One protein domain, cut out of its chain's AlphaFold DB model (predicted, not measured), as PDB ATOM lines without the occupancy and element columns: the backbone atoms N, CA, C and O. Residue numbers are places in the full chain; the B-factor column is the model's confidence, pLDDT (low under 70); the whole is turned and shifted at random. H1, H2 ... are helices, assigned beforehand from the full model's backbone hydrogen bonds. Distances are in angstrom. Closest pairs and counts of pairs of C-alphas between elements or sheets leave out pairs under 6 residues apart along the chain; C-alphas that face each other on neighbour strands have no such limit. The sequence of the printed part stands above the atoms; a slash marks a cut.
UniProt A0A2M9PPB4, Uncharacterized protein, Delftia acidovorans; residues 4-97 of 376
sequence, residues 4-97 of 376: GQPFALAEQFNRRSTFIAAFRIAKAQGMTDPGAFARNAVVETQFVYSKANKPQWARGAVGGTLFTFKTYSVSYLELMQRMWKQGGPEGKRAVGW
ATOM      1  N   GLY A   4      22.699  44.872  70.215       63.22
ATOM      2  CA  GLY A   4      22.489  45.226  68.806       63.22
ATOM      3  C   GLY A   4      23.786  45.338  67.998       63.22
ATOM      4  O   GLY A   4      23.737  45.339  66.773       63.22
ATOM      5  N   GLN A   5      24.942  45.416  68.667       73.56
ATOM      6  CA  GLN A   5      26.239  45.635  68.021       73.56
ATOM      7  C   GLN A   5      26.640  44.493  67.075       73.56
ATOM      8  O   GLN A   5      26.996  44.791  65.937       73.56
ATOM      9  N   PRO A   6      26.513  43.201  67.446       74.69
ATOM     10  CA  PRO A   6      26.803  42.111  66.515       74.69
ATOM     11  C   PRO A   6      25.925  42.146  65.257       74.69
ATOM     12  O   PRO A   6      26.429  41.942  64.157       74.69
ATOM     13  N   PHE A   7      24.632  42.470  65.395       71.56
ATOM     14  CA  PHE A   7      23.717  42.596  64.255       71.56
ATOM     15  C   PHE A   7      24.071  43.788  63.363       71.56
ATOM     16  O   PHE A   7      24.078  43.650  62.145       71.56
ATOM     17  N   ALA A   8      24.427  44.932  63.954       76.25
ATOM     18  CA  ALA A   8      24.869  46.106  63.206       76.25
ATOM     19  C   ALA A   8      26.182  45.840  62.448       76.25
ATOM     20  O   ALA A   8      26.325  46.250  61.297       76.25
ATOM     21  N   LEU A   9      27.128  45.122  63.061       81.00
ATOM     22  CA  LEU A   9      28.376  44.713  62.413       81.00
ATOM     23  C   LEU A   9      28.121  43.725  61.270       81.00
ATOM     24  O   LEU A   9      28.665  43.905  60.181       81.00
ATOM     25  N   ALA A  10      27.263  42.725  61.489       81.00
ATOM     26  CA  ALA A  10      26.866  41.774  60.456       81.00
ATOM     27  C   ALA A  10      26.160  42.473  59.282       81.00
ATOM     28  O   ALA A  10      26.480  42.203  58.125       81.00
ATOM     29  N   GLU A  11      25.258  43.420  59.556       81.75
ATOM     30  CA  GLU A  11      24.589  44.217  58.526       81.75
ATOM     31  C   GLU A  11      25.590  45.070  57.737       81.75
ATOM     32  O   GLU A  11      25.563  45.067  56.507       81.75
ATOM     33  N   GLN A  12      26.510  45.767  58.411       85.81
ATOM     34  CA  GLN A  12      27.547  46.550  57.734       85.81
ATOM     35  C   GLN A  12      28.435  45.672  56.855       85.81
ATOM     36  O   GLN A  12      28.735  46.046  55.720       85.81
ATOM     37  N   PHE A  13      28.851  44.511  57.361       87.75
ATOM     38  CA  PHE A  13      29.647  43.557  56.602       87.75
ATOM     39  C   PHE A  13      28.892  43.059  55.362       87.75
ATOM     40  O   PHE A  13      29.446  43.087  54.260       87.75
ATOM     41  N   ASN A  14      27.616  42.689  55.509       86.31
ATOM     42  CA  ASN A  14      26.777  42.232  54.404       86.31
ATOM     43  C   ASN A  14      26.561  43.334  53.352       86.31
ATOM     44  O   ASN A  14      26.793  43.114  52.162       86.31
ATOM     45  N   ARG A  15      26.197  44.557  53.773       91.12
ATOM     46  CA  ARG A  15      26.003  45.716  52.878       91.12
ATOM     47  C   ARG A  15      27.278  46.052  52.108       91.12
ATOM     48  O   ARG A  15      27.229  46.261  50.897       91.12
ATOM     49  N   ARG A  16      28.431  46.067  52.786       92.06
ATOM     50  CA  ARG A  16      29.736  46.350  52.161       92.06
ATOM     51  C   ARG A  16      30.150  45.261  51.178       92.06
ATOM     52  O   ARG A  16      30.624  45.584  50.093       92.06
ATOM     53  N   SER A  17      29.947  43.993  51.528       91.38
ATOM     54  CA  SER A  17      30.308  42.861  50.668       91.38
ATOM     55  C   SER A  17      29.515  42.881  49.361       91.38
ATOM     56  O   SER A  17      30.110  42.824  48.283       91.38
ATOM     57  N   THR A  18      28.192  43.072  49.434       91.62
ATOM     58  CA  THR A  18      27.345  43.225  48.240       91.62
ATOM     59  C   THR A  18      27.734  44.450  47.422       91.62
ATOM     60  O   THR A  18      27.842  44.344  46.202       91.62
ATOM     61  N   PHE A  19      28.010  45.589  48.067       94.81
ATOM     62  CA  PHE A  19      28.454  46.793  47.365       94.81
ATOM     63  C   PHE A  19      29.729  46.537  46.553       94.81
ATOM     64  O   PHE A  19      29.782  46.843  45.365       94.81
ATOM     65  N   ILE A  20      30.754  45.947  47.176       94.38
ATOM     66  CA  ILE A  20      32.045  45.681  46.528       94.38
ATOM     67  C   ILE A  20      31.872  44.704  45.362       94.38
ATOM     68  O   ILE A  20      32.437  44.930  44.290       94.38
ATOM     69  N   ALA A  21      31.092  43.638  45.548       94.19
ATOM     70  CA  ALA A  21      30.823  42.665  44.494       94.19
ATOM     71  C   ALA A  21      30.092  43.309  43.303       94.19
ATOM     72  O   ALA A  21      30.559  43.203  42.168       94.19
ATOM     73  N   ALA A  22      29.009  44.045  43.561       93.25
ATOM     74  CA  ALA A  22      28.231  44.725  42.528       93.25
ATOM     75  C   ALA A  22      29.058  45.788  41.787       93.25
ATOM     76  O   ALA A  22      29.013  45.866  40.562       93.25
ATOM     77  N   PHE A  23      29.878  46.558  42.510       95.62
ATOM     78  CA  PHE A  23      30.765  47.558  41.918       95.62
ATOM     79  C   PHE A  23      31.786  46.925  40.964       95.62
ATOM     80  O   PHE A  23      32.023  47.439  39.870       95.62
ATOM     81  N   ARG A  24      32.381  45.788  41.354       95.25
ATOM     82  CA  ARG A  24      33.330  45.045  40.509       95.25
ATOM     83  C   ARG A  24      32.664  44.509  39.241       95.25
ATOM     84  O   ARG A  24      33.252  44.643  38.172       95.25
ATOM     85  N   ILE A  25      31.451  43.963  39.352       93.88
ATOM     86  CA  ILE A  25      30.664  43.485  38.203       93.88
ATOM     87  C   ILE A  25      30.373  44.639  37.241       93.88
ATOM     88  O   ILE A  25      30.688  44.541  36.058       93.88
ATOM     89  N   ALA A  26      29.859  45.759  37.751       94.00
ATOM     90  CA  ALA A  26      29.528  46.918  36.928       94.00
ATOM     91  C   ALA A  26      30.753  47.517  36.224       94.00
ATOM     92  O   ALA A  26      30.674  47.898  35.057       94.00
ATOM     93  N   LYS A  27      31.909  47.547  36.900       95.44
ATOM     94  CA  LYS A  27      33.169  47.980  36.286       95.44
ATOM     95  C   LYS A  27      33.620  47.020  35.179       95.44
ATOM     96  O   LYS A  27      34.043  47.482  34.126       95.44
ATOM     97  N   ALA A  28      33.523  45.709  35.403       94.88
ATOM     98  CA  ALA A  28      33.890  44.700  34.408       94.88
ATOM     99  C   ALA A  28      32.979  44.736  33.167       94.88
ATOM    100  O   ALA A  28      33.444  44.487  32.061       94.88
ATOM    101  N   GLN A  29      31.705  45.091  33.344       93.19
ATOM    102  CA  GLN A  29      30.730  45.256  32.260       93.19
ATOM    103  C   GLN A  29      30.785  46.635  31.582       93.19
ATOM    104  O   GLN A  29      29.998  46.896  30.676       93.19
ATOM    105  N   GLY A  30      31.683  47.531  32.008       93.38
ATOM    106  CA  GLY A  30      31.816  48.865  31.417       93.38
ATOM    107  C   GLY A  30      30.617  49.788  31.666       93.38
ATOM    108  O   GLY A  30      30.357  50.678  30.859       93.38
ATOM    109  N   MET A  31      29.870  49.589  32.758       93.88
ATOM    110  CA  MET A  31      28.723  50.438  33.098       93.88
ATOM    111  C   MET A  31      29.167  51.872  33.421       93.88
ATOM    112  O   MET A  31      30.202  52.086  34.051       93.88
ATOM    113  N   THR A  32      28.350  52.855  33.039       91.25
ATOM    114  CA  THR A  32      28.682  54.290  33.119       91.25
ATOM    115  C   THR A  32      28.815  54.808  34.556       91.25
ATOM    116  O   THR A  32      29.678  55.638  34.826       91.25
ATOM    117  N   ASP A  33      28.002  54.297  35.490       93.62
ATOM    118  CA  ASP A  33      28.106  54.597  36.927       93.62
ATOM    119  C   ASP A  33      28.074  53.303  37.769       93.62
ATOM    120  O   ASP A  33      27.017  52.882  38.264       93.62
ATOM    121  N   PRO A  34      29.239  52.658  37.971       93.19
ATOM    122  CA  PRO A  34      29.347  51.466  38.808       93.19
ATOM    123  C   PRO A  34      28.964  51.711  40.274       93.19
ATOM    124  O   PRO A  34      28.524  50.792  40.967       93.19
ATOM    125  N   GLY A  35      29.114  52.949  40.761       93.50
ATOM    126  CA  GLY A  35      28.777  53.329  42.129       93.50
ATOM    127  C   GLY A  35      27.269  53.364  42.360       93.50
ATOM    128  O   GLY A  35      26.793  52.833  43.365       93.50
ATOM    129  N   ALA A  36      26.507  53.952  41.435       93.31
ATOM    130  CA  ALA A  36      25.047  53.928  41.488       93.31
ATOM    131  C   ALA A  36      24.500  52.505  41.372       93.31
ATOM    132  O   ALA A  36      23.640  52.135  42.170       93.31
ATOM    133  N   PHE A  37      25.042  51.688  40.463       92.69
ATOM    134  CA  PHE A  37      24.656  50.279  40.361       92.69
ATOM    135  C   PHE A  37      24.863  49.535  41.688       92.69
ATOM    136  O   PHE A  37      23.950  48.877  42.182       92.69
ATOM    137  N   ALA A  38      26.028  49.700  42.318       92.50
ATOM    138  CA  ALA A  38      26.332  49.055  43.591       92.50
ATOM    139  C   ALA A  38      25.436  49.535  44.747       92.50
ATOM    140  O   ALA A  38      25.001  48.721  45.565       92.50
ATOM    141  N   ARG A  39      25.114  50.838  44.814       92.19
ATOM    142  CA  ARG A  39      24.148  51.373  45.794       92.19
ATOM    143  C   ARG A  39      22.761  50.767  45.593       92.19
ATOM    144  O   ARG A  39      22.156  50.319  46.566       92.19
ATOM    145  N   ASN A  40      22.290  50.720  44.348       89.44
ATOM    146  CA  ASN A  40      20.987  50.156  44.008       89.44
ATOM    147  C   ASN A  40      20.931  48.666  44.356       89.44
ATOM    148  O   ASN A  40      19.998  48.248  45.032       89.44
ATOM    149  N   ALA A  41      21.972  47.897  44.029       88.38
ATOM    150  CA  ALA A  41      22.055  46.481  44.379       88.38
ATOM    151  C   ALA A  41      21.922  46.246  45.894       88.38
ATOM    152  O   ALA A  41      21.180  45.361  46.315       88.38
ATOM    153  N   VAL A  42      22.582  47.058  46.731       88.25
ATOM    154  CA  VAL A  42      22.447  46.962  48.196       88.25
ATOM    155  C   VAL A  42      21.026  47.295  48.656       88.25
ATOM    156  O   VAL A  42      20.468  46.574  49.481       88.25
ATOM    157  N   VAL A  43      20.438  48.379  48.149       86.69
ATOM    158  CA  VAL A  43      19.094  48.829  48.550       86.69
ATOM    159  C   VAL A  43      18.020  47.824  48.142       86.69
ATOM    160  O   VAL A  43      17.141  47.516  48.946       86.69
ATOM    161  N   GLU A  44      18.101  47.290  46.925       82.88
ATOM    162  CA  GLU A  44      17.100  46.367  46.389       82.88
ATOM    163  C   GLU A  44      17.176  44.975  47.021       82.88
ATOM    164  O   GLU A  44      16.137  44.364  47.255       82.88
ATOM    165  N   THR A  45      18.376  44.479  47.337       79.38
ATOM    166  CA  THR A  45      18.551  43.114  47.871       79.38
ATOM    167  C   THR A  45      18.532  43.034  49.393       79.38
ATOM    168  O   THR A  45      18.145  42.007  49.943       79.38
ATOM    169  N   GLN A  46      18.948  44.096  50.092       82.06
ATOM    170  CA  GLN A  46      19.049  44.103  51.560       82.06
ATOM    171  C   GLN A  46      17.981  44.961  52.234       82.06
ATOM    172  O   GLN A  46      17.965  45.078  53.462       82.06
ATOM    173  N   PHE A  47      17.086  45.536  51.431       83.31
ATOM    174  CA  PHE A  47      15.954  46.353  51.840       83.31
ATOM    175  C   PHE A  47      16.346  47.613  52.630       83.31
ATOM    176  O   PHE A  47      17.457  47.786  53.151       83.31
ATOM    177  N   VAL A  48      15.389  48.533  52.723       79.06
ATOM    178  CA  VAL A  48      15.493  49.725  53.567       79.06
ATOM    179  C   VAL A  48      14.345  49.690  54.561       79.06
ATOM    180  O   VAL A  48      13.181  49.869  54.204       79.06
ATOM    181  N   TYR A  49      14.681  49.475  55.827       72.81
ATOM    182  CA  TYR A  49      13.714  49.365  56.910       72.81
ATOM    183  C   TYR A  49      13.330  50.761  57.406       72.81
ATOM    184  O   TYR A  49      13.912  51.295  58.345       72.81
ATOM    185  N   SER A  50      12.346  51.374  56.750       76.81
ATOM    186  CA  SER A  50      11.784  52.666  57.151       76.81
ATOM    187  C   SER A  50      10.262  52.591  57.249       76.81
ATOM    188  O   SER A  50       9.618  51.761  56.605       76.81
ATOM    189  N   LYS A  51       9.654  53.491  58.033       72.56
ATOM    190  CA  LYS A  51       8.187  53.612  58.105       72.56
ATOM    191  C   LYS A  51       7.575  53.919  56.730       72.56
ATOM    192  O   LYS A  51       6.473  53.459  56.452       72.56
ATOM    193  N   ALA A  52       8.288  54.655  55.877       76.06
ATOM    194  CA  ALA A  52       7.838  55.003  54.530       76.06
ATOM    195  C   ALA A  52       7.751  53.778  53.603       76.06
ATOM    196  O   ALA A  52       6.823  53.688  52.800       76.06
ATOM    197  N   ASN A  53       8.653  52.810  53.781       75.31
ATOM    198  CA  ASN A  53       8.712  51.593  52.971       75.31
ATOM    199  C   ASN A  53       7.721  50.509  53.418       75.31
ATOM    200  O   ASN A  53       7.604  49.480  52.764       75.31
ATOM    201  N   LYS A  54       6.978  50.724  54.513       80.56
ATOM    202  CA  LYS A  54       5.894  49.818  54.907       80.56
ATOM    203  C   LYS A  54       4.658  50.035  54.015       80.56
ATOM    204  O   LYS A  54       4.369  51.189  53.658       80.56
ATOM    205  N   PRO A  55       3.879  48.973  53.722       79.50
ATOM    206  CA  PRO A  55       2.557  49.092  53.109       79.50
ATOM    207  C   PRO A  55       1.681  50.088  53.868       79.50
ATOM    208  O   PRO A  55       1.814  50.217  55.083       79.50
ATOM    209  N   GLN A  56       0.765  50.776  53.181       82.06
ATOM    210  CA  GLN A  56      -0.034  51.856  53.779       82.06
ATOM    211  C   GLN A  56      -0.760  51.426  55.067       82.06
ATOM    212  O   GLN A  56      -0.690  52.133  56.072       82.06
ATOM    213  N   TRP A  57      -1.350  50.226  55.080       77.25
ATOM    214  CA  TRP A  57      -2.025  49.655  56.252       77.25
ATOM    215  C   TRP A  57      -1.076  49.391  57.441       77.25
ATOM    216  O   TRP A  57      -1.493  49.404  58.598       77.25
ATOM    217  N   ALA A  58       0.221  49.215  57.176       80.94
ATOM    218  CA  ALA A  58       1.265  48.928  58.156       80.94
ATOM    219  C   ALA A  58       2.044  50.177  58.619       80.94
ATOM    220  O   ALA A  58       3.051  50.064  59.321       80.94
ATOM    221  N   ARG A  59       1.614  51.390  58.249       81.94
ATOM    222  CA  ARG A  59       2.257  52.641  58.703       81.94
ATOM    223  C   ARG A  59       1.723  53.145  60.049       81.94
ATOM    224  O   ARG A  59       2.341  54.023  60.646       81.94
ATOM    225  N   GLY A  60       0.601  52.617  60.539       77.81
ATOM    226  CA  GLY A  60       0.050  52.932  61.865       77.81
ATOM    227  C   GLY A  60       0.775  52.217  63.014       77.81
ATOM    228  O   GLY A  60       1.612  51.351  62.779       77.81
ATOM    229  N   ALA A  61       0.441  52.546  64.267       71.50
ATOM    230  CA  ALA A  61       1.048  51.912  65.447       71.50
ATOM    231  C   ALA A  61       0.761  50.400  65.513       71.50
ATOM    232  O   ALA A  61       1.678  49.600  65.691       71.50
ATOM    233  N   VAL A  62      -0.494  50.004  65.287       65.25
ATOM    234  CA  VAL A  62      -0.926  48.596  65.311       65.25
ATOM    235  C   VAL A  62      -0.376  47.839  64.099       65.25
ATOM    236  O   VAL A  62       0.407  46.902  64.256       65.25
ATOM    237  N   GLY A  63      -0.694  48.299  62.885       67.75
ATOM    238  CA  GLY A  63      -0.236  47.656  61.648       67.75
ATOM    239  C   GLY A  63       1.289  47.620  61.519       67.75
ATOM    240  O   GLY A  63       1.852  46.620  61.087       67.75
ATOM    241  N   GLY A  64       1.987  48.667  61.963       71.69
ATOM    242  CA  GLY A  64       3.447  48.716  61.946       71.69
ATOM    243  C   GLY A  64       4.100  47.739  62.913       71.69
ATOM    244  O   GLY A  64       5.178  47.228  62.597       71.69
ATOM    245  N   THR A  65       3.451  47.452  64.041       67.69
ATOM    246  CA  THR A  65       3.905  46.461  65.023       67.69
ATOM    247  C   THR A  65       3.700  45.044  64.492       67.69
ATOM    248  O   THR A  65       4.654  44.269  64.472       67.69
ATOM    249  N   LEU A  66       2.515  44.745  63.946       66.62
ATOM    250  CA  LEU A  66       2.226  43.477  63.261       66.62
ATOM    251  C   LEU A  66       3.205  43.215  62.109       66.62
ATOM    252  O   LEU A  66       3.801  42.145  62.004       66.62
ATOM    253  N   PHE A  67       3.440  44.230  61.277       74.44
ATOM    254  CA  PHE A  67       4.292  44.104  60.103       74.44
ATOM    255  C   PHE A  67       5.773  43.919  60.443       74.44
ATOM    256  O   PHE A  67       6.508  43.365  59.635       74.44
ATOM    257  N   THR A  68       6.239  44.334  61.626       70.00
ATOM    258  CA  THR A  68       7.663  44.212  62.003       70.00
ATOM    259  C   THR A  68       8.148  42.757  61.940       70.00
ATOM    260  O   THR A  68       9.253  42.506  61.471       70.00
ATOM    261  N   PHE A  69       7.291  41.794  62.290       66.94
ATOM    262  CA  PHE A  69       7.605  40.360  62.253       66.94
ATOM    263  C   PHE A  69       7.432  39.722  60.868       66.94
ATOM    264  O   PHE A  69       7.906  38.617  60.636       66.94
ATOM    265  N   LYS A  70       6.780  40.426  59.937       75.25
ATOM    266  CA  LYS A  70       6.562  39.994  58.549       75.25
ATOM    267  C   LYS A  70       7.370  40.806  57.538       75.25
ATOM    268  O   LYS A  70       7.302  40.528  56.347       75.25
ATOM    269  N   THR A  71       8.144  41.799  57.989       76.44
ATOM    270  CA  THR A  71       8.820  42.744  57.089       76.44
ATOM    271  C   THR A  71       9.810  42.018  56.187       76.44
ATOM    272  O   THR A  71       9.795  42.262  54.985       76.44
ATOM    273  N   TYR A  72      10.618  41.104  56.737       80.19
ATOM    274  CA  TYR A  72      11.531  40.282  55.940       80.19
ATOM    275  C   TYR A  72      10.763  39.479  54.887       80.19
ATOM    276  O   TYR A  72      11.020  39.633  53.697       80.19
ATOM    277  N   SER A  73       9.767  38.700  55.313       80.62
ATOM    278  CA  SER A  73       9.046  37.802  54.418       80.62
ATOM    279  C   SER A  73       8.301  38.542  53.307       80.62
ATOM    280  O   SER A  73       8.389  38.170  52.141       80.62
ATOM    281  N   VAL A  74       7.618  39.639  53.635       82.00
ATOM    282  CA  VAL A  74       6.908  40.451  52.638       82.00
ATOM    283  C   VAL A  74       7.887  41.119  51.675       82.00
ATOM    284  O   VAL A  74       7.665  41.069  50.469       82.00
ATOM    285  N   SER A  75       8.992  41.683  52.174       83.75
ATOM    286  CA  SER A  75       9.989  42.332  51.307       83.75
ATOM    287  C   SER A  75      10.684  41.320  50.391       83.75
ATOM    288  O   SER A  75      10.943  41.608  49.226       83.75
ATOM    289  N   TYR A  76      10.939  40.107  50.885       86.19
ATOM    290  CA  TYR A  76      11.538  39.030  50.101       86.19
ATOM    291  C   TYR A  76      10.587  38.512  49.011       86.19
ATOM    292  O   TYR A  76      11.005  38.319  47.870       86.19
ATOM    293  N   LEU A  77       9.292  38.365  49.319       88.44
ATOM    294  CA  LEU A  77       8.262  38.065  48.317       88.44
ATOM    295  C   LEU A  77       8.141  39.174  47.270       88.44
ATOM    296  O   LEU A  77       8.042  38.878  46.082       88.44
ATOM    297  N   GLU A  78       8.167  40.439  47.692       87.06
ATOM    298  CA  GLU A  78       8.123  41.579  46.779       87.06
ATOM    299  C   GLU A  78       9.334  41.575  45.841       87.06
ATOM    300  O   GLU A  78       9.171  41.726  44.630       87.06
ATOM    301  N   LEU A  79      10.535  41.326  46.373       88.62
ATOM    302  CA  LEU A  79      11.751  41.177  45.578       88.62
ATOM    303  C   LEU A  79      11.606  40.052  44.551       88.62
ATOM    304  O   LEU A  79      11.847  40.274  43.365       88.62
ATOM    305  N   MET A  80      11.153  38.866  44.969       90.50
ATOM    306  CA  MET A  80      10.927  37.748  44.049       90.50
ATOM    307  C   MET A  80       9.875  38.078  42.988       90.50
ATOM    308  O   MET A  80      10.087  37.814  41.806       90.50
ATOM    309  N   GLN A  81       8.770  38.720  43.370       90.88
ATOM    310  CA  GLN A  81       7.739  39.154  42.431       90.88
ATOM    311  C   GLN A  81       8.292  40.168  41.419       90.88
ATOM    312  O   GLN A  81       7.992  40.070  40.226       90.88
ATOM    313  N   ARG A  82       9.088  41.145  41.872       91.00
ATOM    314  CA  ARG A  82       9.725  42.144  41.005       91.00
ATOM    315  C   ARG A  82      10.698  41.481  40.038       91.00
ATOM    316  O   ARG A  82      10.576  41.712  38.839       91.00
ATOM    317  N   MET A  83      11.577  40.598  40.514       91.00
ATOM    318  CA  MET A  83      12.487  39.831  39.652       91.00
ATOM    319  C   MET A  83      11.720  38.992  38.622       91.00
ATOM    320  O   MET A  83      12.075  38.991  37.445       91.00
ATOM    321  N   TRP A  84      10.625  38.342  39.025       91.69
ATOM    322  CA  TRP A  84       9.799  37.529  38.130       91.69
ATOM    323  C   TRP A  84       9.110  38.346  37.030       91.69
ATOM    324  O   TRP A  84       9.066  37.919  35.874       91.69
ATOM    325  N   LYS A  85       8.536  39.503  37.390       92.31
ATOM    326  CA  LYS A  85       7.744  40.339  36.474       92.31
ATOM    327  C   LYS A  85       8.602  41.274  35.621       92.31
ATOM    328  O   LYS A  85       8.258  41.505  34.468       92.31
ATOM    329  N   GLN A  86       9.672  41.829  36.185       90.31
ATOM    330  CA  GLN A  86      10.457  42.915  35.582       90.31
ATOM    331  C   GLN A  86      11.859  42.468  35.141       90.31
ATOM    332  O   GLN A  86      12.460  43.128  34.303       90.31
ATOM    333  N   GLY A  87      12.386  41.356  35.665       83.44
ATOM    334  CA  GLY A  87      13.769  40.923  35.425       83.44
ATOM    335  C   GLY A  87      13.986  40.011  34.210       83.44
ATOM    336  O   GLY A  87      15.079  39.474  34.045       83.44
ATOM    337  N   GLY A  88      12.970  39.774  33.374       90.31
ATOM    338  CA  GLY A  88      13.096  38.907  32.193       90.31
ATOM    339  C   GLY A  88      13.486  37.450  32.528       90.31
ATOM    340  O   GLY A  88      13.203  36.965  33.628       90.31
ATOM    341  N   PRO A  89      14.114  36.707  31.594       91.44
ATOM    342  CA  PRO A  89      14.539  35.322  31.827       91.44
ATOM    343  C   PRO A  89      15.526  35.170  32.994       91.44
ATOM    344  O   PRO A  89      15.459  34.194  33.740       91.44
ATOM    345  N   GLU A  90      16.420  36.141  33.175       87.94
ATOM    346  CA  GLU A  90      17.429  36.139  34.239       87.94
ATOM    347  C   GLU A  90      16.799  36.365  35.615       87.94
ATOM    348  O   GLU A  90      17.109  35.636  36.554       87.94
ATOM    349  N   GLY A  91      15.835  37.282  35.725       88.44
ATOM    350  CA  GLY A  91      15.064  37.497  36.949       88.44
ATOM    351  C   GLY A  91      14.263  36.264  37.365       88.44
ATOM    352  O   GLY A  91      14.250  35.905  38.541       88.44
ATOM    353  N   LYS A  92      13.671  35.535  36.410       91.06
ATOM    354  CA  LYS A  92      13.003  34.251  36.699       91.06
ATOM    355  C   LYS A  92      13.984  33.185  37.198       91.06
ATOM    356  O   LYS A  92      13.667  32.464  38.141       91.06
ATOM    357  N   ARG A  93      15.190  33.111  36.617       91.12
ATOM    358  CA  ARG A  93      16.266  32.236  37.118       91.12
ATOM    359  C   ARG A  93      16.710  32.639  38.525       91.12
ATOM    360  O   ARG A  93      16.910  31.762  39.358       91.12
ATOM    361  N   ALA A  94      16.814  33.936  38.810       88.75
ATOM    362  CA  ALA A  94      17.150  34.445  40.137       88.75
ATOM    363  C   ALA A  94      16.088  34.076  41.185       88.75
ATOM    364  O   ALA A  94      16.443  33.682  42.291       88.75
ATOM    365  N   VAL A  95      14.798  34.108  40.829       92.00
ATOM    366  CA  VAL A  95      13.719  33.585  41.690       92.00
ATOM    367  C   VAL A  95      13.883  32.085  41.932       92.00
ATOM    368  O   VAL A  95      13.761  31.642  43.070       92.00
ATOM    369  N   GLY A  96      14.218  31.305  40.899       92.00
ATOM    370  CA  GLY A  96      14.526  29.879  41.054       92.00
ATOM    371  C   GLY A  96      15.673  29.628  42.041       92.00
ATOM    372  O   GLY A  96      15.544  28.794  42.933       92.00
ATOM    373  N   TRP A  97      16.758  30.401  41.945       91.25
ATOM    374  CA  TRP A  97      17.873  30.337  42.894       91.25
ATOM    375  C   TRP A  97      17.495  30.785  44.305       91.25
ATOM    376  O   TRP A  97      17.949  30.176  45.270       91.25
TER     377      TRP A  97
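What this domain is: This is residues 4 to 97 of the 376 residues of an uncharacterized protein of Delftia acidovorans (UniProt A0A2M9PPB4). Two helical hairpins make this loose model: the long H1 with the shorter H2 folded back on it, and H4 with the short H5 folded back on its last turns. The hairpins come close to each other only between H2 and H4, while the small H3 and a long stretch without a named element, residues 47 to 60, loop out to one far end, and residues 4 to 10 stick out free. The printed part has 94 residues with five named helices, H1 to H5 in order along the chain, and no named strand; its class is all helix. The whole is loose, with a radius of gyration of the C-alphas of 15.5 A and spans of 47 by 35 by 23 A.

How they stand to each other: Begin with H1, residues 5 to 28, the longest helix. H2, residues 34 to 46, touches it, and the closest C-alphas are those of Ala 22 and Ala 38, 4.8 A apart. The two form a helical hairpin, running opposite ways at a steep tilt of 43 degrees. Go on from H2 to H4, residues 71 to 86: they are close but not clearly touching, with the C-alphas of Thr 45 and Leu 79 the closest at 7.4 A. H4 touches H5, residues 88 to 97, with its residues 80 to 85 alone, and the closest C-alphas are those of Met 83 and Gly 91, 4.4 A apart. These two also form a helical hairpin, opposite ways at a tilt of 36 degrees, only just steep. H3, residues 61 to 68, touches no helix; it and H4 meet only through their link. H1 is apart from H3, H4 and H5. In each of the five helices every O i to N i+4 pair is within hydrogen-bond range.

Where its parts are: Find C-alpha 5 at (26.239, 45.635, 68.021); from there H1 runs 34.5 A to C-alpha 28 at (33.890, 44.700, 34.408). H2 measures 18.0 A from C-alpha 34 to C-alpha 46, and H4 measures 21.6 A from C-alpha 71 to C-alpha 86. H3 has 8 residues and H5 has 10; look for the end of H5 at C-alpha 97, (17.873, 30.337, 42.894).

The domain as a whole: Look for the two C-alphas farthest apart at Gly 30 and Val 62, 47.1 A from each other. The printed part has no cut. The link from H2 to H3 is long, with 14 residues, and the other three are tight. The mean pLDDT of the printed part is 84.7; residues 4, 62 to 63, 65 to 66 and 69 are under 70.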